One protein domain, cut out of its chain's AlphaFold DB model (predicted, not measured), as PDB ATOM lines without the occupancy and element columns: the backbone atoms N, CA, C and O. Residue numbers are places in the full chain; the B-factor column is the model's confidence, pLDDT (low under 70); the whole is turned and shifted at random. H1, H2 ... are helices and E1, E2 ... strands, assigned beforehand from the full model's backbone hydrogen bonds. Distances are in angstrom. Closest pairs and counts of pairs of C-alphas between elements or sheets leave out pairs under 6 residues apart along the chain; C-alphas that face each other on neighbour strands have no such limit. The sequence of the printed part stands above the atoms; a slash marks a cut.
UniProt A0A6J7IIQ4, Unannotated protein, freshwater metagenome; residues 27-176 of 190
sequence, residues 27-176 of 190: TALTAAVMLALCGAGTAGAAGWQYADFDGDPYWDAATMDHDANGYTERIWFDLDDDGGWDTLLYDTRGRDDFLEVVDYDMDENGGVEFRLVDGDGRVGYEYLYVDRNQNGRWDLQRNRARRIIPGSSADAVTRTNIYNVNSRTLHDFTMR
ATOM      1  N   THR A  27     -42.467  45.562  42.128       42.44
ATOM      2  CA  THR A  27     -43.421  46.289  42.977       42.44
ATOM      3  C   THR A  27     -44.665  46.745  42.210       42.44
ATOM      4  O   THR A  27     -45.676  47.050  42.833       42.44
ATOM      5  N   ALA A  28     -44.618  46.782  40.873       39.09
ATOM      6  CA  ALA A  28     -45.764  47.150  40.037       39.09
ATOM      7  C   ALA A  28     -46.708  45.963  39.755       39.09
ATOM      8  O   ALA A  28     -47.920  46.147  39.657       39.09
ATOM      9  N   LEU A  29     -46.167  44.742  39.718       44.56
ATOM     10  CA  LEU A  29     -46.875  43.553  39.244       44.56
ATOM     11  C   LEU A  29     -48.003  43.093  40.186       44.56
ATOM     12  O   LEU A  29     -49.094  42.748  39.746       44.56
ATOM     13  N   THR A  30     -47.793  43.171  41.504       45.84
ATOM     14  CA  THR A  30     -48.810  42.766  42.493       45.84
ATOM     15  C   THR A  30     -49.989  43.743  42.556       45.84
ATOM     16  O   THR A  30     -51.093  43.347  42.909       45.84
ATOM     17  N   ALA A  31     -49.781  45.021  42.214       41.16
ATOM     18  CA  ALA A  31     -50.817  46.055  42.268       41.16
ATOM     19  C   ALA A  31     -51.647  46.147  40.978       41.16
ATOM     20  O   ALA A  31     -52.791  46.589  41.017       41.16
ATOM     21  N   ALA A  32     -51.098  45.730  39.840       44.25
ATOM     22  CA  ALA A  32     -51.782  45.818  38.555       44.25
ATOM     23  C   ALA A  32     -52.784  44.658  38.345       44.25
ATOM     24  O   ALA A  32     -53.884  44.859  37.827       44.25
ATOM     25  N   VAL A  33     -52.486  43.486  38.916       47.69
ATOM     26  CA  VAL A  33     -53.407  42.337  39.053       47.69
ATOM     27  C   VAL A  33     -54.652  42.693  39.864       47.69
ATOM     28  O   VAL A  33     -55.759  42.268  39.530       47.69
ATOM     29  N   MET A  34     -54.495  43.550  40.881       49.88
ATOM     30  CA  MET A  34     -55.601  44.031  41.717       49.88
ATOM     31  C   MET A  34     -56.667  44.790  40.920       49.88
ATOM     32  O   MET A  34     -57.824  44.789  41.322       49.88
ATOM     33  N   LEU A  35     -56.310  45.437  39.804       47.25
ATOM     34  CA  LEU A  35     -57.268  46.209  39.007       47.25
ATOM     35  C   LEU A  35     -58.030  45.337  37.991       47.25
ATOM     36  O   LEU A  35     -59.143  45.689  37.604       47.25
ATOM     37  N   ALA A  36     -57.466  44.188  37.599       45.31
ATOM     38  CA  ALA A  36     -58.109  43.225  36.702       45.31
ATOM     39  C   ALA A  36     -59.083  42.282  37.443       45.31
ATOM     40  O   ALA A  36     -60.138  41.943  36.907       45.31
ATOM     41  N   LEU A  37     -58.788  41.936  38.703       47.81
ATOM     42  CA  LEU A  37     -59.592  41.025  39.535       47.81
ATOM     43  C   LEU A  37     -60.972  41.575  39.950       47.81
ATOM     44  O   LEU A  37     -61.820  40.816  40.409       47.81
ATOM     45  N   CYS A  38     -61.239  42.875  39.781       45.31
ATOM     46  CA  CYS A  38     -62.540  43.476  40.112       45.31
ATOM     47  C   CYS A  38     -63.500  43.596  38.907       45.31
ATOM     48  O   CYS A  38     -64.623  44.072  39.076       45.31
ATOM     49  N   GLY A  39     -63.060  43.251  37.689       42.38
ATOM     50  CA  GLY A  39     -63.718  43.685  36.447       42.38
ATOM     51  C   GLY A  39     -64.371  42.608  35.577       42.38
ATOM     52  O   GLY A  39     -65.042  42.954  34.603       42.38
ATOM     53  N   ALA A  40     -64.211  41.321  35.880       42.59
ATOM     54  CA  ALA A  40     -64.712  40.252  35.021       42.59
ATOM     55  C   ALA A  40     -66.119  39.794  35.422       42.59
ATOM     56  O   ALA A  40     -66.312  38.990  36.328       42.59
ATOM     57  N   GLY A  41     -67.116  40.354  34.742       43.06
ATOM     58  CA  GLY A  41     -68.527  40.087  34.979       43.06
ATOM     59  C   GLY A  41     -68.953  38.626  34.807       43.06
ATOM     60  O   GLY A  41     -68.499  37.916  33.920       43.06
ATOM     61  N   THR A  42     -69.917  38.246  35.647       43.59
ATOM     62  CA  THR A  42     -71.030  37.317  35.384       43.59
ATOM     63  C   THR A  42     -70.774  36.178  34.390       43.59
ATOM     64  O   THR A  42     -70.936  36.365  33.186       43.59
ATOM     65  N   ALA A  43     -70.547  34.977  34.933       42.00
ATOM     66  CA  ALA A  43     -70.990  33.687  34.393       42.00
ATOM     67  C   ALA A  43     -70.889  33.546  32.859       42.00
ATOM     68  O   ALA A  43     -71.890  33.637  32.146       42.00
ATOM     69  N   GLY A  44     -69.686  33.299  32.340       45.19
ATOM     70  CA  GLY A  44     -69.499  33.142  30.900       45.19
ATOM     71  C   GLY A  44     -68.153  32.548  30.505       45.19
ATOM     72  O   GLY A  44     -67.272  33.294  30.115       45.19
ATOM     73  N   ALA A  45     -68.078  31.211  30.522       51.69
ATOM     74  CA  ALA A  45     -67.042  30.340  29.946       51.69
ATOM     75  C   ALA A  45     -65.589  30.522  30.439       51.69
ATOM     76  O   ALA A  45     -65.044  31.618  30.463       51.69
ATOM     77  N   ALA A  46     -64.945  29.387  30.729       64.56
ATOM     78  CA  ALA A  46     -63.553  29.254  31.152       64.56
ATOM     79  C   ALA A  46     -62.559  29.756  30.086       64.56
ATOM     80  O   ALA A  46     -62.040  28.988  29.270       64.56
ATOM     81  N   GLY A  47     -62.346  31.069  30.040       72.88
ATOM     82  CA  GLY A  47     -61.501  31.753  29.070       72.88
ATOM     83  C   GLY A  47     -60.410  32.572  29.748       72.88
ATOM     84  O   GLY A  47     -60.608  33.107  30.835       72.88
ATOM     85  N   TRP A  48     -59.264  32.681  29.079       82.62
ATOM     86  CA  TRP A  48     -58.159  33.516  29.541       82.62
ATOM     87  C   TRP A  48     -58.468  35.003  29.377       82.62
ATOM     88  O   TRP A  48     -58.916  35.442  28.313       82.62
ATOM     89  N   GLN A  49     -58.166  35.772  30.415       81.88
ATOM     90  CA  GLN A  49     -58.156  37.231  30.409       81.88
ATOM     91  C   GLN A  49     -56.710  37.700  30.438       81.88
ATOM     92  O   GLN A  49     -55.903  37.091  31.126       81.88
ATOM     93  N   TYR A  50     -56.382  38.753  29.692       81.88
ATOM     94  CA  TYR A  50     -55.013  39.252  29.552       81.88
ATOM     95  C   TYR A  50     -54.945  40.719  29.958       81.88
ATOM     96  O   TYR A  50     -55.887  41.474  29.689       81.88
ATOM     97  N   ALA A  51     -53.835  41.111  30.570       78.44
ATOM     98  CA  ALA A  51     -53.552  42.482  30.952       78.44
ATOM     99  C   ALA A  51     -52.191  42.924  30.404       78.44
ATOM    100  O   ALA A  51     -51.249  42.138  30.367       78.44
ATOM    101  N   ASP A  52     -52.157  44.177  29.963       82.38
ATOM    102  CA  ASP A  52     -50.985  44.925  29.505       82.38
ATOM    103  C   ASP A  52     -50.958  46.217  30.340       82.38
ATOM    104  O   ASP A  52     -51.966  46.935  30.427       82.38
ATOM    105  N   PHE A  53     -49.858  46.450  31.044       77.25
ATOM    106  CA  PHE A  53     -49.691  47.480  32.060       77.25
ATOM    107  C   PHE A  53     -48.803  48.633  31.605       77.25
ATOM    108  O   PHE A  53     -48.870  49.710  32.212       77.25
ATOM    109  N   ASP A  54     -48.004  48.454  30.559       77.44
ATOM    110  CA  ASP A  54     -47.038  49.454  30.110       77.44
ATOM    111  C   ASP A  54     -47.144  49.820  28.616       77.44
ATOM    112  O   ASP A  54     -46.507  50.785  28.168       77.44
ATOM    113  N   GLY A  55     -48.074  49.193  27.894       77.62
ATOM    114  CA  GLY A  55     -48.460  49.518  26.524       77.62
ATOM    115  C   GLY A  55     -47.480  49.000  25.479       77.62
ATOM    116  O   GLY A  55     -47.397  49.573  24.379       77.62
ATOM    117  N   ASP A  56     -46.700  47.988  25.832       79.94
ATOM    118  CA  ASP A  56     -45.741  47.339  24.965       79.94
ATOM    119  C   ASP A  56     -46.438  46.308  24.023       79.94
ATOM    120  O   ASP A  56     -47.671  46.234  23.928       79.94
ATOM    121  N   PRO A  57     -45.703  45.616  23.131       84.69
ATOM    122  CA  PRO A  57     -46.288  44.553  22.318       84.69
ATOM    123  C   PRO A  57     -46.767  43.317  23.100       84.69
ATOM    124  O   PRO A  57     -47.531  42.537  22.528       84.69
ATOM    125  N   TYR A  58     -46.318  43.086  24.324       83.25
ATOM    126  CA  TYR A  58     -46.507  41.850  25.067       83.25
ATOM    127  C   TYR A  58     -47.652  41.926  26.089       83.25
ATOM    128  O   TYR A  58     -48.453  42.853  26.096       83.25
ATOM    129  N   TRP A  59     -47.884  40.818  26.795       82.94
ATOM    130  CA  TRP A  59     -48.895  40.746  27.848       82.94
ATOM    131  C   TRP A  59     -48.166  40.503  29.162       82.94
ATOM    132  O   TRP A  59     -47.502  39.482  29.281       82.94
ATOM    133  N   ASP A  60     -48.364  41.366  30.153       80.69
ATOM    134  CA  ASP A  60     -47.730  41.220  31.467       80.69
ATOM    135  C   ASP A  60     -48.363  40.121  32.324       80.69
ATOM    136  O   ASP A  60     -47.720  39.534  33.197       80.69
ATOM    137  N   ALA A  61     -49.668  39.885  32.153       82.38
ATOM    138  CA  ALA A  61     -50.409  38.952  32.991       82.38
ATOM    139  C   ALA A  61     -51.574  38.283  32.263       82.38
ATOM    140  O   ALA A  61     -52.209  38.875  31.384       82.38
ATOM    141  N   ALA A  62     -51.908  37.064  32.688       83.75
ATOM    142  CA  ALA A  62     -53.123  36.379  32.262       83.75
ATOM    143  C   ALA A  62     -53.819  35.643  33.414       83.75
ATOM    144  O   ALA A  62     -53.153  35.056  34.258       83.75
ATOM    145  N   THR A  63     -55.151  35.623  33.444       82.25
ATOM    146  CA  THR A  63     -55.946  34.922  34.469       82.25
ATOM    147  C   THR A  63     -56.988  33.992  33.852       82.25
ATOM    148  O   THR A  63     -57.445  34.218  32.729       82.25
ATOM    149  N   MET A  64     -57.373  32.941  34.580       81.38
ATOM    150  CA  MET A  64     -58.428  32.012  34.172       81.38
ATOM    151  C   MET A  64     -59.271  31.563  35.364       81.38
ATOM    152  O   MET A  64     -58.730  31.031  36.333       81.38
ATOM    153  N   ASP A  65     -60.588  31.721  35.220       80.12
ATOM    154  CA  ASP A  65     -61.612  30.968  35.952       80.12
ATOM    155  C   ASP A  65     -61.794  29.628  35.222       80.12
ATOM    156  O   ASP A  65     -62.373  29.561  34.132       80.12
ATOM    157  N   HIS A  66     -61.147  28.579  35.721       76.69
ATOM    158  CA  HIS A  66     -61.019  27.303  35.027       76.69
ATOM    159  C   HIS A  66     -62.300  26.468  35.095       76.69
ATOM    160  O   HIS A  66     -62.607  25.744  34.142       76.69
ATOM    161  N   ASP A  67     -63.041  26.549  36.198       78.00
ATOM    162  CA  ASP A  67     -64.246  25.752  36.446       78.00
ATOM    163  C   ASP A  67     -65.553  26.567  36.338       78.00
ATOM    164  O   ASP A  67     -66.644  26.008  36.489       78.00
ATOM    165  N   ALA A  68     -65.447  27.846  35.961       76.50
ATOM    166  CA  ALA A  68     -66.535  28.804  35.790       76.50
ATOM    167  C   ALA A  68     -67.315  29.078  37.089       76.50
ATOM    168  O   ALA A  68     -68.538  29.279  37.051       76.50
ATOM    169  N   ASN A  69     -66.632  29.056  38.235       73.31
ATOM    170  CA  ASN A  69     -67.231  29.268  39.553       73.31
ATOM    171  C   ASN A  69     -67.233  30.752  39.993       73.31
ATOM    172  O   ASN A  69     -67.840  31.079  41.018       73.31
ATOM    173  N   GLY A  70     -66.623  31.646  39.205       72.69
ATOM    174  CA  GLY A  70     -66.486  33.073  39.495       72.69
ATOM    175  C   GLY A  70     -65.213  33.461  40.254       72.69
ATOM    176  O   GLY A  70     -65.058  34.639  40.579       72.69
ATOM    177  N   TYR A  71     -64.317  32.514  40.522       74.81
ATOM    178  CA  TYR A  71     -62.998  32.714  41.113       74.81
ATOM    179  C   TYR A  71     -61.912  32.443  40.071       74.81
ATOM    180  O   TYR A  71     -62.161  31.930  38.989       74.81
ATOM    181  N   THR A  72     -60.700  32.923  40.336       76.50
ATOM    182  CA  THR A  72     -59.556  32.700  39.449       76.50
ATOM    183  C   THR A  72     -58.717  31.565  40.008       76.50
ATOM    184  O   THR A  72     -58.124  31.725  41.071       76.50
ATOM    185  N   GLU A  73     -58.594  30.462  39.274       80.62
ATOM    186  CA  GLU A  73     -57.767  29.319  39.683       80.62
ATOM    187  C   GLU A  73     -56.354  29.376  39.110       80.62
ATOM    188  O   GLU A  73     -55.490  28.626  39.564       80.62
ATOM    189  N   ARG A  74     -56.100  30.199  38.083       83.62
ATOM    190  CA  ARG A  74     -54.775  30.310  37.451       83.62
ATOM    191  C   ARG A  74     -54.426  31.744  37.108       83.62
ATOM    192  O   ARG A  74     -55.245  32.456  36.530       83.62
ATOM    193  N   ILE A  75     -53.184  32.125  37.388       84.38
ATOM    194  CA  ILE A  75     -52.607  33.421  37.036       84.38
ATOM    195  C   ILE A  75     -51.208  33.206  36.460       84.38
ATOM    196  O   ILE A  75     -50.394  32.542  37.090       84.38
ATOM    197  N   TRP A  76     -50.925  33.784  35.298       86.56
ATOM    198  CA  TRP A  76     -49.601  33.836  34.687       86.56
ATOM    199  C   TRP A  76     -49.034  35.252  34.695       86.56
ATOM    200  O   TRP A  76     -49.804  36.211  34.596       86.56
ATOM    201  N   PHE A  77     -47.707  35.354  34.759       84.19
ATOM    202  CA  PHE A  77     -46.951  36.602  34.677       84.19
ATOM    203  C   PHE A  77     -45.732  36.489  33.773       84.19
ATOM    204  O   PHE A  77     -45.015  35.490  33.854       84.19
ATOM    205  N   ASP A  78     -45.500  37.543  32.996       83.69
ATOM    206  CA  ASP A  78     -44.212  37.899  32.399       83.69
ATOM    207  C   ASP A  78     -43.512  38.851  33.390       83.69
ATOM    208  O   ASP A  78     -44.023  39.927  33.714       83.69
ATOM    209  N   LEU A  79     -42.422  38.404  34.015       78.44
ATOM    210  CA  LEU A  79     -41.701  39.150  35.051       78.44
ATOM    211  C   LEU A  79     -40.545  39.974  34.496       78.44
ATOM    212  O   LEU A  79     -40.078  40.885  35.201       78.44
ATOM    213  N   ASP A  80     -40.032  39.634  33.316       78.94
ATOM    214  CA  ASP A  80     -38.869  40.293  32.730       78.94
ATOM    215  C   ASP A  80     -39.123  41.043  31.411       78.94
ATOM    216  O   ASP A  80     -38.193  41.706  30.928       78.94
ATOM    217  N   ASP A  81     -40.396  41.106  31.000       78.69
ATOM    218  CA  ASP A  81     -40.943  41.930  29.915       78.69
ATOM    219  C   ASP A  81     -40.327  41.554  28.558       78.69
ATOM    220  O   ASP A  81     -39.847  42.389  27.779       78.69
ATOM    221  N   ASP A  82     -40.243  40.246  28.300       81.75
ATOM    222  CA  ASP A  82     -39.679  39.699  27.066       81.75
ATOM    223  C   ASP A  82     -40.696  38.944  26.186       81.75
ATOM    224  O   ASP A  82     -40.406  38.610  25.023       81.75
ATOM    225  N   GLY A  83     -41.928  38.818  26.684       83.12
ATOM    226  CA  GLY A  83     -43.079  38.238  26.019       83.12
ATOM    227  C   GLY A  83     -43.268  36.745  26.258       83.12
ATOM    228  O   GLY A  83     -44.155  36.161  25.615       83.12
ATOM    229  N   GLY A  84     -42.461  36.113  27.108       85.94
ATOM    230  CA  GLY A  84     -42.738  34.778  27.614       85.94
ATOM    231  C   GLY A  84     -43.316  34.784  29.035       85.94
ATOM    232  O   GLY A  84     -43.610  35.813  29.636       85.94
ATOM    233  N   TRP A  85     -43.672  33.590  29.507       86.69
ATOM    234  CA  TRP A  85     -44.419  33.417  30.750       86.69
ATOM    235  C   TRP A  85     -43.507  32.820  31.820       86.69
ATOM    236  O   TRP A  85     -43.315  31.605  31.863       86.69
ATOM    237  N   ASP A  86     -43.015  33.669  32.714       86.19
ATOM    238  CA  ASP A  86     -42.088  33.297  33.782       86.19
ATOM    239  C   ASP A  86     -42.752  32.565  34.947       86.19
ATOM    240  O   ASP A  86     -42.140  31.726  35.606       86.19
ATOM    241  N   THR A  87     -43.964  32.976  35.324       87.25
ATOM    242  CA  THR A  87     -44.523  32.613  36.634       87.25
ATOM    243  C   THR A  87     -45.979  32.200  36.542       87.25
ATOM    244  O   THR A  87     -46.793  32.940  36.001       87.25
ATOM    245  N   LEU A  88     -46.322  31.057  37.141       88.56
ATOM    246  CA  LEU A  88     -47.688  30.546  37.251       88.56
ATOM    247  C   LEU A  88     -48.096  30.415  38.716       88.56
ATOM    248  O   LEU A  88     -47.469  29.685  39.477       88.56
ATOM    249  N   LEU A  89     -49.202  31.046  39.094       87.44
ATOM    250  CA  LEU A  89     -49.880  30.831  40.365       87.44
ATOM    251  C   LEU A  89     -51.143  30.024  40.101       87.44
ATOM    252  O   LEU A  89     -51.898  30.353  39.183       87.44
ATOM    253  N   TYR A  90     -51.392  28.986  40.892       84.62
ATOM    254  CA  TYR A  90     -52.564  28.151  40.686       84.62
ATOM    255  C   TYR A  90     -53.055  27.443  41.947       84.62
ATOM    256  O   TYR A  90     -52.288  27.161  42.870       84.62
ATOM    257  N   ASP A  91     -54.350  27.148  41.952       79.81
ATOM    258  CA  ASP A  91     -55.009  26.288  42.934       79.81
ATOM    259  C   ASP A  91     -54.956  24.817  42.462       79.81
ATOM    260  O   ASP A  91     -55.174  24.511  41.283       79.81
ATOM    261  N   THR A  92     -54.629  23.883  43.364       73.62
ATOM    262  CA  THR A  92     -54.617  22.436  43.086       73.62
ATOM    263  C   THR A  92     -55.816  21.684  43.653       73.62
ATOM    264  O   THR A  92     -56.005  20.507  43.320       73.62
ATOM    265  N   ARG A  93     -56.634  22.329  44.487       68.06
ATOM    266  CA  ARG A  93     -57.793  21.746  45.179       68.06
ATOM    267  C   ARG A  93     -59.117  22.428  44.827       68.06
ATOM    268  O   ARG A  93     -60.171  21.843  45.098       68.06
ATOM    269  N   GLY A  94     -59.058  23.552  44.116       55.19
ATOM    270  CA  GLY A  94     -60.161  24.195  43.398       55.19
ATOM    271  C   GLY A  94     -61.234  24.796  44.302       55.19
ATOM    272  O   GLY A  94     -62.387  24.867  43.876       55.19
ATOM    273  N   ARG A  95     -60.921  25.105  45.569       53.66
ATOM    274  CA  ARG A  95     -61.899  25.590  46.565       53.66
ATOM    275  C   ARG A  95     -61.308  26.526  47.616       53.66
ATOM    276  O   ARG A  95     -61.907  26.688  48.684       53.66
ATOM    277  N   ASP A  96     -60.171  27.131  47.337       56.88
ATOM    278  CA  ASP A  96     -59.393  27.815  48.351       56.88
ATOM    279  C   ASP A  96     -59.438  29.321  48.069       56.88
ATOM    280  O   ASP A  96     -59.331  29.755  46.925       56.88
ATOM    281  N   ASP A  97     -59.551  30.151  49.114       58.28
ATOM    282  CA  ASP A  97     -59.441  31.621  48.994       58.28
ATOM    283  C   ASP A  97     -58.039  32.062  48.496       58.28
ATOM    284  O   ASP A  97     -57.757  33.253  48.334       58.28
ATOM    285  N   PHE A  98     -57.130  31.102  48.301       64.88
ATOM    286  CA  PHE A  98     -55.712  31.292  48.075       64.88
ATOM    287  C   PHE A  98     -55.212  30.376  46.955       64.88
ATOM    288  O   PHE A  98     -55.445  29.173  46.960       64.88
ATOM    289  N   LEU A  99     -54.427  30.936  46.032       73.06
ATOM    290  CA  LEU A  99     -53.619  30.142  45.107       73.06
ATOM    291  C   LEU A  99     -52.523  29.411  45.895       73.06
ATOM    292  O   LEU A  99     -51.687  30.054  46.540       73.06
ATOM    293  N   GLU A 100     -52.551  28.079  45.841       84.19
ATOM    294  CA  GLU A 100     -51.744  27.190  46.684       84.19
ATOM    295  C   GLU A 100     -50.306  27.023  46.178       84.19
ATOM    296  O   GLU A 100     -49.393  26.719  46.949       84.19
ATOM    297  N   VAL A 101     -50.082  27.182  44.873       87.81
ATOM    298  CA  VAL A 101     -48.788  26.904  44.247       87.81
ATOM    299  C   VAL A 101     -48.327  28.090  43.421       87.81
ATOM    300  O   VAL A 101     -49.125  28.710  42.724       87.81
ATOM    301  N   VAL A 102     -47.025  28.380  43.488       89.31
ATOM    302  CA  VAL A 102     -46.344  29.309  42.576       89.31
ATOM    303  C   VAL A 102     -45.172  28.604  41.936       89.31
ATOM    304  O   VAL A 102     -44.258  28.184  42.646       89.31
ATOM    305  N   ASP A 103     -45.187  28.524  40.617       91.94
ATOM    306  CA  ASP A 103     -44.097  28.031  39.793       91.94
ATOM    307  C   ASP A 103     -43.371  29.195  39.139       91.94
ATOM    308  O   ASP A 103     -44.012  30.096  38.610       91.94
ATOM    309  N   TYR A 104     -42.044  29.142  39.167       90.12
ATOM    310  CA  TYR A 104     -41.155  30.040  38.443       90.12
ATOM    311  C   TYR A 104     -40.361  29.212  37.426       90.12
ATOM    312  O   TYR A 104     -39.653  28.288  37.838       90.12
ATOM    313  N   ASP A 105     -40.512  29.542  36.145       90.50
ATOM    314  CA  ASP A 105     -39.776  29.062  34.968       90.50
ATOM    315  C   ASP A 105     -39.080  30.272  34.318       90.50
ATOM    316  O   ASP A 105     -39.460  30.744  33.254       90.50
ATOM    317  N   MET A 106     -38.088  30.825  35.023       85.00
ATOM    318  CA  MET A 106     -37.465  32.129  34.725       85.00
ATOM    319  C   MET A 106     -36.533  32.116  33.504       85.00
ATOM    320  O   MET A 106     -35.836  33.096  33.232       85.00
ATOM    321  N   ASP A 107     -36.351  30.966  32.864       88.06
ATOM    322  CA  ASP A 107     -35.666  30.860  31.576       88.06
ATOM    323  C   ASP A 107     -36.556  30.258  30.480       88.06
ATOM    324  O   ASP A 107     -36.061  29.980  29.379       88.06
ATOM    325  N   GLU A 108     -37.845  30.095  30.796       87.56
ATOM    326  CA  GLU A 108     -38.938  29.819  29.869       87.56
ATOM    327  C   GLU A 108     -38.712  28.562  29.030       87.56
ATOM    328  O   GLU A 108     -39.037  28.483  27.836       87.56
ATOM    329  N   ASN A 109     -38.091  27.559  29.644       87.38
ATOM    330  CA  ASN A 109     -37.726  26.322  28.968       87.38
ATOM    331  C   ASN A 109     -38.727  25.182  29.227       87.38
ATOM    332  O   ASN A 109     -38.524  24.061  28.744       87.38
ATOM    333  N   GLY A 110     -39.822  25.473  29.937       85.56
ATOM    334  CA  GLY A 110     -40.829  24.513  30.381       85.56
ATOM    335  C   GLY A 110     -40.450  23.790  31.675       85.56
ATOM    336  O   GLY A 110     -41.113  22.819  32.053       85.56
ATOM    337  N   GLY A 111     -39.368  24.209  32.330       89.38
ATOM    338  CA  GLY A 111     -38.746  23.539  33.461       89.38
ATOM    339  C   GLY A 111     -38.681  24.440  34.686       89.38
ATOM    340  O   GLY A 111     -37.694  25.139  34.896       89.38
ATOM    341  N   VAL A 112     -39.688  24.310  35.554       91.50
ATOM    342  CA  VAL A 112     -39.814  25.064  36.812       91.50
ATOM    343  C   VAL A 112     -38.558  24.952  37.678       91.50
ATOM    344  O   VAL A 112     -38.233  23.869  38.178       91.50
ATOM    345  N   GLU A 113     -37.886  26.073  37.948       91.12
ATOM    346  CA  GLU A 113     -36.705  26.086  38.816       91.12
ATOM    347  C   GLU A 113     -37.057  26.295  40.280       91.12
ATOM    348  O   GLU A 113     -36.346  25.798  41.162       91.12
ATOM    349  N   PHE A 114     -38.142  27.014  40.564       91.69
ATOM    350  CA  PHE A 114     -38.623  27.218  41.924       91.69
ATOM    351  C   PHE A 114     -40.115  26.973  42.009       91.69
ATOM    352  O   PHE A 114     -40.881  27.501  41.213       91.69
ATOM    353  N   ARG A 115     -40.524  26.227  43.036       92.88
ATOM    354  CA  ARG A 115     -41.935  26.060  43.372       92.88
ATOM    355  C   ARG A 115     -42.186  26.383  44.834       92.88
ATOM    356  O   ARG A 115     -41.564  25.782  45.713       92.88
ATOM    357  N   LEU A 116     -43.106  27.303  45.086       91.12
ATOM    358  CA  LEU A 116     -43.669  27.570  46.406       91.12
ATOM    359  C   LEU A 116     -44.958  26.764  46.571       91.12
ATOM    360  O   LEU A 116     -45.715  26.631  45.615       91.12
ATOM    361  N   VAL A 117     -45.189  26.206  47.760       90.06
ATOM    362  CA  VAL A 117     -46.406  25.437  48.068       90.06
ATOM    363  C   VAL A 117     -46.954  25.844  49.429       90.06
ATOM    364  O   VAL A 117     -46.238  25.736  50.432       90.06
ATOM    365  N   ASP A 118     -48.219  26.248  49.433       86.06
ATOM    366  CA  ASP A 118     -49.101  26.307  50.591       86.06
ATOM    367  C   ASP A 118     -49.724  24.918  50.762       86.06
ATOM    368  O   ASP A 118     -50.361  24.360  49.867       86.06
ATOM    369  N   GLY A 119     -49.430  24.290  51.893       82.88
ATOM    370  CA  GLY A 119     -49.948  22.970  52.221       82.88
ATOM    371  C   GLY A 119     -51.136  22.997  53.175       82.88
ATOM    372  O   GLY A 119     -51.771  21.946  53.332       82.88
ATOM    373  N   ASP A 120     -51.385  24.120  53.848       81.38
ATOM    374  CA  ASP A 120     -52.291  24.212  54.994       81.38
ATOM    375  C   ASP A 120     -53.445  25.216  54.836       81.38
ATOM    376  O   ASP A 120     -54.315  25.257  55.718       81.38
ATOM    377  N   GLY A 121     -53.505  25.926  53.705       77.00
ATOM    378  CA  GLY A 121     -54.588  26.829  53.322       77.00
ATOM    379  C   GLY A 121     -54.593  28.119  54.137       77.00
ATOM    380  O   GLY A 121     -55.659  28.659  54.449       77.00
ATOM    381  N   ARG A 122     -53.422  28.574  54.590       77.00
ATOM    382  CA  ARG A 122     -53.262  29.807  55.370       77.00
ATOM    383  C   ARG A 122     -52.344  30.767  54.640       77.00
ATOM    384  O   ARG A 122     -51.527  30.392  53.820       77.00
ATOM    385  N   VAL A 123     -52.420  32.038  55.035       75.62
ATOM    386  CA  VAL A 123     -51.532  33.074  54.500       75.62
ATOM    387  C   VAL A 123     -50.065  32.672  54.676       75.62
ATOM    388  O   VAL A 123     -49.542  32.656  55.795       75.62
ATOM    389  N   GLY A 124     -49.398  32.435  53.553       76.31
ATOM    390  CA  GLY A 124     -47.984  32.094  53.480       76.31
ATOM    391  C   GLY A 124     -47.738  30.914  52.548       76.31
ATOM    392  O   GLY A 124     -48.664  30.327  52.013       76.31
ATOM    393  N   TYR A 125     -46.464  30.595  52.346       84.88
ATOM    394  CA  TYR A 125     -46.052  29.330  51.749       84.88
ATOM    395  C   TYR A 125     -45.216  28.566  52.775       84.88
ATOM    396  O   TYR A 125     -44.360  29.151  53.450       84.88
ATOM    397  N   GLU A 126     -45.399  27.251  52.868       87.56
ATOM    398  CA  GLU A 126     -44.636  26.409  53.798       87.56
ATOM    399  C   GLU A 126     -43.360  25.880  53.169       87.56
ATOM    400  O   GLU A 126     -42.336  25.716  53.846       87.56
ATOM    401  N   TYR A 127     -43.430  25.561  51.879       90.44
ATOM    402  CA  TYR A 127     -42.396  24.790  51.218       90.44
ATOM    403  C   TYR A 127     -41.852  25.498  49.991       90.44
ATOM    404  O   TYR A 127     -42.599  25.985  49.154       90.44
ATOM    405  N   LEU A 128     -40.527  25.457  49.865       91.88
ATOM    406  CA  LEU A 128     -39.803  25.781  48.647       91.88
ATOM    407  C   LEU A 128     -39.195  24.500  48.067       91.88
ATOM    408  O   LEU A 128     -38.446  23.782  48.744       91.88
ATOM    409  N   TYR A 129     -39.491  24.246  46.802       93.50
ATOM    410  CA  TYR A 129     -38.843  23.262  45.948       93.50
ATOM    411  C   TYR A 129     -37.914  23.989  44.978       93.50
ATOM    412  O   TYR A 129     -38.160  25.136  44.613       93.50
ATOM    413  N   VAL A 130     -36.812  23.337  44.618       93.38
ATOM    414  CA  VAL A 130     -35.732  23.955  43.845       93.38
ATOM    415  C   VAL A 130     -35.207  22.947  42.833       93.38
ATOM    416  O   VAL A 130     -34.809  21.868  43.253       93.38
ATOM    417  N   ASP A 131     -35.149  23.286  41.553       92.94
ATOM    418  CA  ASP A 131     -34.442  22.537  40.507       92.94
ATOM    419  C   ASP A 131     -33.400  23.462  39.856       92.94
ATOM    420  O   ASP A 131     -33.625  24.096  38.831       92.94
ATOM    421  N   ARG A 132     -32.227  23.601  40.492       86.12
ATOM    422  CA  ARG A 132     -31.196  24.547  40.019       86.12
ATOM    423  C   ARG A 132     -30.512  24.118  38.730       86.12
ATOM    424  O   ARG A 132     -29.861  24.953  38.107       86.12
ATOM    425  N   ASN A 133     -30.536  22.829  38.413       88.94
ATOM    426  CA  ASN A 133     -29.865  22.283  37.237       88.94
ATOM    427  C   ASN A 133     -30.844  21.886  36.130       88.94
ATOM    428  O   ASN A 133     -30.378  21.350  35.126       88.94
ATOM    429  N   GLN A 134     -32.139  22.165  36.319       88.19
ATOM    430  CA  GLN A 134     -33.219  22.004  35.347       88.19
ATOM    431  C   GLN A 134     -33.189  20.629  34.692       88.19
ATOM    432  O   GLN A 134     -33.202  20.472  33.473       88.19
ATOM    433  N   ASN A 135     -33.078  19.603  35.535       89.81
ATOM    434  CA  ASN A 135     -33.055  18.213  35.089       89.81
ATOM    435  C   ASN A 135     -34.419  17.518  35.245       89.81
ATOM    436  O   ASN A 135     -34.510  16.299  35.056       89.81
ATOM    437  N   GLY A 136     -35.458  18.274  35.617       87.19
ATOM    438  CA  GLY A 136     -36.809  17.780  35.859       87.19
ATOM    439  C   GLY A 136     -36.960  17.085  37.212       87.19
ATOM    440  O   GLY A 136     -37.902  16.313  37.412       87.19
ATOM    441  N   ARG A 137     -36.019  17.285  38.143       92.44
ATOM    442  CA  ARG A 137     -36.057  16.707  39.492       92.44
ATOM    443  C   ARG A 137     -35.651  17.739  40.528       92.44
ATOM    444  O   ARG A 137     -34.569  18.305  40.490       92.44
ATOM    445  N   TRP A 138     -36.470  17.838  41.569       94.44
ATOM    446  CA  TRP A 138     -36.178  18.686  42.717       94.44
ATOM    447  C   TRP A 138     -34.873  18.300  43.430       94.44
ATOM    448  O   TRP A 138     -34.671  17.150  43.841       94.44
ATOM    449  N   ASP A 139     -34.029  19.300  43.657       91.75
ATOM    450  CA  ASP A 139     -32.793  19.226  44.419       91.75
ATOM    451  C   ASP A 139     -33.047  18.734  45.844       91.75
ATOM    452  O   ASP A 139     -33.769  19.347  46.635       91.75
ATOM    453  N   LEU A 140     -32.341  17.671  46.225       89.44
ATOM    454  CA  LEU A 140     -32.405  17.147  47.581       89.44
ATOM    455  C   LEU A 140     -31.507  17.948  48.531       89.44
ATOM    456  O   LEU A 140     -30.291  18.035  48.358       89.44
ATOM    457  N   GLN A 141     -32.085  18.434  49.626       84.69
ATOM    458  CA  GLN A 141     -31.367  18.865  50.819       84.69
ATOM    459  C   GLN A 141     -31.543  17.795  51.899       84.69
ATOM    460  O   GLN A 141     -32.644  17.578  52.400       84.69
ATOM    461  N   ARG A 142     -30.456  17.100  52.263       82.75
ATOM    462  CA  ARG A 142     -30.474  16.018  53.273       82.75
ATOM    463  C   ARG A 142     -31.555  14.956  52.984       82.75
ATOM    464  O   ARG A 142     -32.323  14.590  53.871       82.75
ATOM    465  N   ASN A 143     -31.611  14.478  51.738       84.56
ATOM    466  CA  ASN A 143     -32.588  13.498  51.234       84.56
ATOM    467  C   ASN A 143     -34.053  13.974  51.211       84.56
ATOM    468  O   ASN A 143     -34.963  13.149  51.155       84.56
ATOM    469  N   ARG A 144     -34.307  15.289  51.235       85.00
ATOM    470  CA  ARG A 144     -35.646  15.864  51.037       85.00
ATOM    471  C   ARG A 144     -35.630  16.916  49.938       85.00
ATOM    472  O   ARG A 144     -34.785  17.800  49.959       85.00
ATOM    473  N   ALA A 145     -36.579  16.818  49.011       88.44
ATOM    474  CA  ALA A 145     -36.781  17.806  47.950       88.44
ATOM    475  C   ALA A 145     -37.358  19.126  48.487       88.44
ATOM    476  O   ALA A 145     -36.938  20.207  48.091       88.44
ATOM    477  N   ARG A 146     -38.305  19.028  49.429       89.12
ATOM    478  CA  ARG A 146     -38.963  20.191  50.027       89.12
ATOM    479  C   ARG A 146     -38.110  20.820  51.121       89.12
ATOM    480  O   ARG A 146     -37.581  20.109  51.985       89.12
ATOM    481  N   ARG A 147     -38.052  22.145  51.122       89.75
ATOM    482  CA  ARG A 147     -37.361  22.955  52.125       89.75
ATOM    483  C   ARG A 147     -38.379  23.819  52.848       89.75
ATOM    484  O   ARG A 147     -39.263  24.369  52.208       89.75
ATOM    485  N   ILE A 148     -38.260  23.916  54.165       88.69
ATOM    486  CA  ILE A 148     -39.199  24.673  54.993       88.69
ATOM    487  C   ILE A 148     -38.846  26.154  54.910       88.69
ATOM    488  O   ILE A 148     -37.704  26.534  55.188       88.69
ATOM    489  N   ILE A 149     -39.808  26.980  54.515       86.50
ATOM    490  CA  ILE A 149     -39.636  28.430  54.453       86.50
ATOM    491  C   ILE A 149     -39.550  28.964  55.891       86.50
ATOM    492  O   ILE A 149     -40.466  28.716  56.681       86.50
ATOM    493  N   PRO A 150     -38.463  29.664  56.270       84.56
ATOM    494  CA  PRO A 150     -38.342  30.234  57.608       84.56
ATOM    495  C   PRO A 150     -39.504  31.179  57.931       84.56
ATOM    496  O   PRO A 150     -39.841  32.039  57.122       84.56
ATOM    497  N   GLY A 151     -40.098  31.036  59.117       80.25
ATOM    498  CA  GLY A 151     -41.246  31.838  59.554       80.25
ATOM    499  C   GLY A 151     -42.618  31.364  59.055       80.25
ATOM    500  O   GLY A 151     -43.622  31.935  59.475       80.25
ATOM    501  N   SER A 152     -42.682  30.320  58.221       82.94
ATOM    502  CA  SER A 152     -43.946  29.678  57.826       82.94
ATOM    503  C   SER A 152     -44.584  28.875  58.969       82.94
ATOM    504  O   SER A 152     -43.947  28.584  59.993       82.94
ATOM    505  N   SER A 153     -45.834  28.439  58.789       83.06
ATOM    506  CA  SER A 153     -46.515  27.564  59.750       83.06
ATOM    507  C   SER A 153     -45.780  26.225  59.932       83.06
ATOM    508  O   SER A 153     -45.652  25.722  61.055       83.06
ATOM    509  N   ALA A 154     -45.205  25.675  58.858       84.12
ATOM    510  CA  ALA A 154     -44.407  24.453  58.900       84.12
ATOM    511  C   ALA A 154     -43.127  24.617  59.737       84.12
ATOM    512  O   ALA A 154     -42.755  23.690  60.467       84.12
ATOM    513  N   ASP A 155     -42.475  25.782  59.684       82.69
ATOM    514  CA  ASP A 155     -41.313  26.110  60.527       82.69
ATOM    515  C   ASP A 155     -41.711  26.171  62.010       82.69
ATOM    516  O   ASP A 155     -41.074  25.550  62.869       82.69
ATOM    517  N   ALA A 156     -42.847  26.817  62.305       79.38
ATOM    518  CA  ALA A 156     -43.383  26.937  63.661       79.38
ATOM    519  C   ALA A 156     -43.699  25.574  64.309       79.38
ATOM    520  O   ALA A 156     -43.486  25.388  65.514       79.38
ATOM    521  N   VAL A 157     -44.182  24.608  63.517       77.88
ATOM    522  CA  VAL A 157     -44.534  23.257  63.984       77.88
ATOM    523  C   VAL A 157     -43.309  22.352  64.100       77.88
ATOM    524  O   VAL A 157     -43.167  21.626  65.086       77.88
ATOM    525  N   THR A 158     -42.411  22.365  63.112       72.75
ATOM    526  CA  THR A 158     -41.288  21.414  63.070       72.75
ATOM    527  C   THR A 158     -40.119  21.806  63.969       72.75
ATOM    528  O   THR A 158     -39.365  20.912  64.362       72.75
ATOM    529  N   ARG A 159     -39.948  23.097  64.309       63.62
ATOM    530  CA  ARG A 159     -38.881  23.645  65.184       63.62
ATOM    531  C   ARG A 159     -37.465  23.125  64.880       63.62
ATOM    532  O   ARG A 159     -36.585  23.164  65.740       63.62
ATOM    533  N   THR A 160     -37.228  22.606  63.674       62.81
ATOM    534  CA  THR A 160     -35.991  21.907  63.317       62.81
ATOM    535  C   THR A 160     -35.374  22.559  62.087       62.81
ATOM    536  O   THR A 160     -35.759  22.271  60.961       62.81
ATOM    537  N   ASN A 161     -34.318  23.345  62.301       66.31
ATOM    538  CA  ASN A 161     -33.625  24.120  61.261       66.31
ATOM    539  C   ASN A 161     -32.876  23.261  60.206       66.31
ATOM    540  O   ASN A 161     -32.224  23.771  59.301       66.31
ATOM    541  N   ILE A 162     -32.906  21.926  60.295       70.69
ATOM    542  CA  ILE A 162     -32.113  21.073  59.390       70.69
ATOM    543  C   ILE A 162     -32.672  21.020  57.961       70.69
ATOM    544  O   ILE A 162     -31.911  20.752  57.028       70.69
ATOM    545  N   TYR A 163     -33.972  21.275  57.794       81.62
ATOM    546  CA  TYR A 163     -34.656  21.270  56.495       81.62
ATOM    547  C   TYR A 163     -35.085  22.664  56.044       81.62
ATOM    548  O   TYR A 163     -35.764  22.784  55.026       81.62
ATOM    549  N   ASN A 164     -34.691  23.708  56.772       85.38
ATOM    550  CA  ASN A 164     -35.054  25.066  56.413       85.38
ATOM    551  C   ASN A 164     -34.304  25.492  55.149       85.38
ATOM    552  O   ASN A 164     -33.181  25.035  54.868       85.38
ATOM    553  N   VAL A 165     -34.935  26.378  54.382       85.88
ATOM    554  CA  VAL A 165     -34.262  27.062  53.283       85.88
ATOM    555  C   VAL A 165     -33.081  27.838  53.866       85.88
ATOM    556  O   VAL A 165     -33.228  28.622  54.801       85.88
ATOM    557  N   ASN A 166     -31.884  27.593  53.336       85.12
ATOM    558  CA  ASN A 166     -30.687  28.307  53.770       85.12
ATOM    559  C   ASN A 166     -30.545  29.655  53.041       85.12
ATOM    560  O   ASN A 166     -31.131  29.870  51.980       85.12
ATOM    561  N   SER A 167     -29.715  30.544  53.590       84.50
ATOM    562  CA  SER A 167     -29.499  31.897  53.059       84.50
ATOM    563  C   SER A 167     -29.030  31.922  51.605       84.50
ATOM    564  O   SER A 167     -29.426  32.813  50.861       84.50
ATOM    565  N   ARG A 168     -28.234  30.938  51.171       87.75
ATOM    566  CA  ARG A 168     -27.798  30.832  49.774       87.75
ATOM    567  C   ARG A 168     -28.976  30.544  48.849       87.75
ATOM    568  O   ARG A 168     -29.116  31.209  47.838       87.75
ATOM    569  N   THR A 169     -29.832  29.590  49.201       87.25
ATOM    570  CA  THR A 169     -31.024  29.278  48.402       87.25
ATOM    571  C   THR A 169     -32.012  30.444  48.378       87.25
ATOM    572  O   THR A 169     -32.548  30.734  47.318       87.25
ATOM    573  N   LEU A 170     -32.202  31.152  49.497       84.19
ATOM    574  CA  LEU A 170     -33.027  32.367  49.525       84.19
ATOM    575  C   LEU A 170     -32.458  33.482  48.649       84.19
ATOM    576  O   LEU A 170     -33.201  34.144  47.930       84.19
ATOM    577  N   HIS A 171     -31.142  33.680  48.694       84.94
ATOM    578  CA  HIS A 171     -30.461  34.643  47.842       84.94
ATOM    579  C   HIS A 171     -30.609  34.276  46.360       84.94
ATOM    580  O   HIS A 171     -30.975  35.132  45.565       84.94
ATOM    581  N   ASP A 172     -30.368  33.013  45.996       86.12
ATOM    582  CA  ASP A 172     -30.502  32.532  44.616       86.12
ATOM    583  C   ASP A 172     -31.941  32.709  44.106       86.12
ATOM    584  O   ASP A 172     -32.128  33.212  43.002       86.12
ATOM    585  N   PHE A 173     -32.942  32.380  44.932       85.50
ATOM    586  CA  PHE A 173     -34.356  32.632  44.644       85.50
ATOM    587  C   PHE A 173     -34.611  34.121  44.396       85.50
ATOM    588  O   PHE A 173     -35.003  34.498  43.301       85.50
ATOM    589  N   THR A 174     -34.284  34.977  45.368       83.56
ATOM    590  CA  THR A 174     -34.521  36.431  45.297       83.56
ATOM    591  C   THR A 174     -33.860  37.058  44.068       83.56
ATOM    592  O   THR A 174     -34.432  37.933  43.425       83.56
ATOM    593  N   MET A 175     -32.642  36.624  43.735       82.81
ATOM    594  CA  MET A 175     -31.898  37.144  42.589       82.81
ATOM    595  C   MET A 175     -32.476  36.692  41.248       82.81
ATOM    596  O   MET A 175     -32.338  37.433  40.275       82.81
ATOM    597  N   ARG A 176     -33.068  35.493  41.187       81.00
ATOM    598  CA  ARG A 176     -33.627  34.922  39.955       81.00
ATOM    599  C   ARG A 176     -35.061  35.392  39.713       81.00
ATOM    600  O   ARG A 176     -35.368  35.742  38.591       81.00
TER     601      ARG A 176
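This is residues 27 to 176 of the 190 residues of the protein "Unannotated protein" of freshwater metagenome (UniProt A0A6J7IIQ4). Little regular structure: one twisted sheet of seven short strands in a row runs along the longest axis, with H1 over its E1-E2 end, H3 grazing the other end and H2 beyond edge E7. The 150 printed residues run H1, E1 to E7, H2, H3; the strands form an antiparallel meander, each neighbouring the one before. The class is mixed, with 52 residues in named elements; the whole is compact, radius of gyration 16.6 A, spanning 47 by 32 by 27 A.

The sheet's edge strands are E1, residues 48 to 51, and E7, residues 127 to 130; its inner strands are E2, residues 61 to 64, E3, residues 74 to 77, E4, residues 87 to 90, E5, residues 101 to 104, and E6, residues 114 to 117. In the hairpin E1 and E2, N 49 and O 63 are 2.9 A apart. H1, residues 29 to 36, is on the sheet, height 9.3 A; 0 of 4 O i to N i+4 pairs but 3 of 5 O i to N i+3 pairs are within hydrogen-bond range. H3, residues 167 to 176, only grazes the sheet; C-alphas 114 and 173 are closest, 7.4 A. H2, residues 153 to 158, is not on it.

H1 begins at C-alpha 29 (-46.875, 43.553, 39.244); H3, 14.1 A long, ends at C-alpha 176 (-33.627, 34.922, 39.955).

The printed part has no cut. Links H1 to E1 and E7 to H2 are long. Residues 27 to 46, 93 to 98 and 159 to 161 have pLDDT under 70.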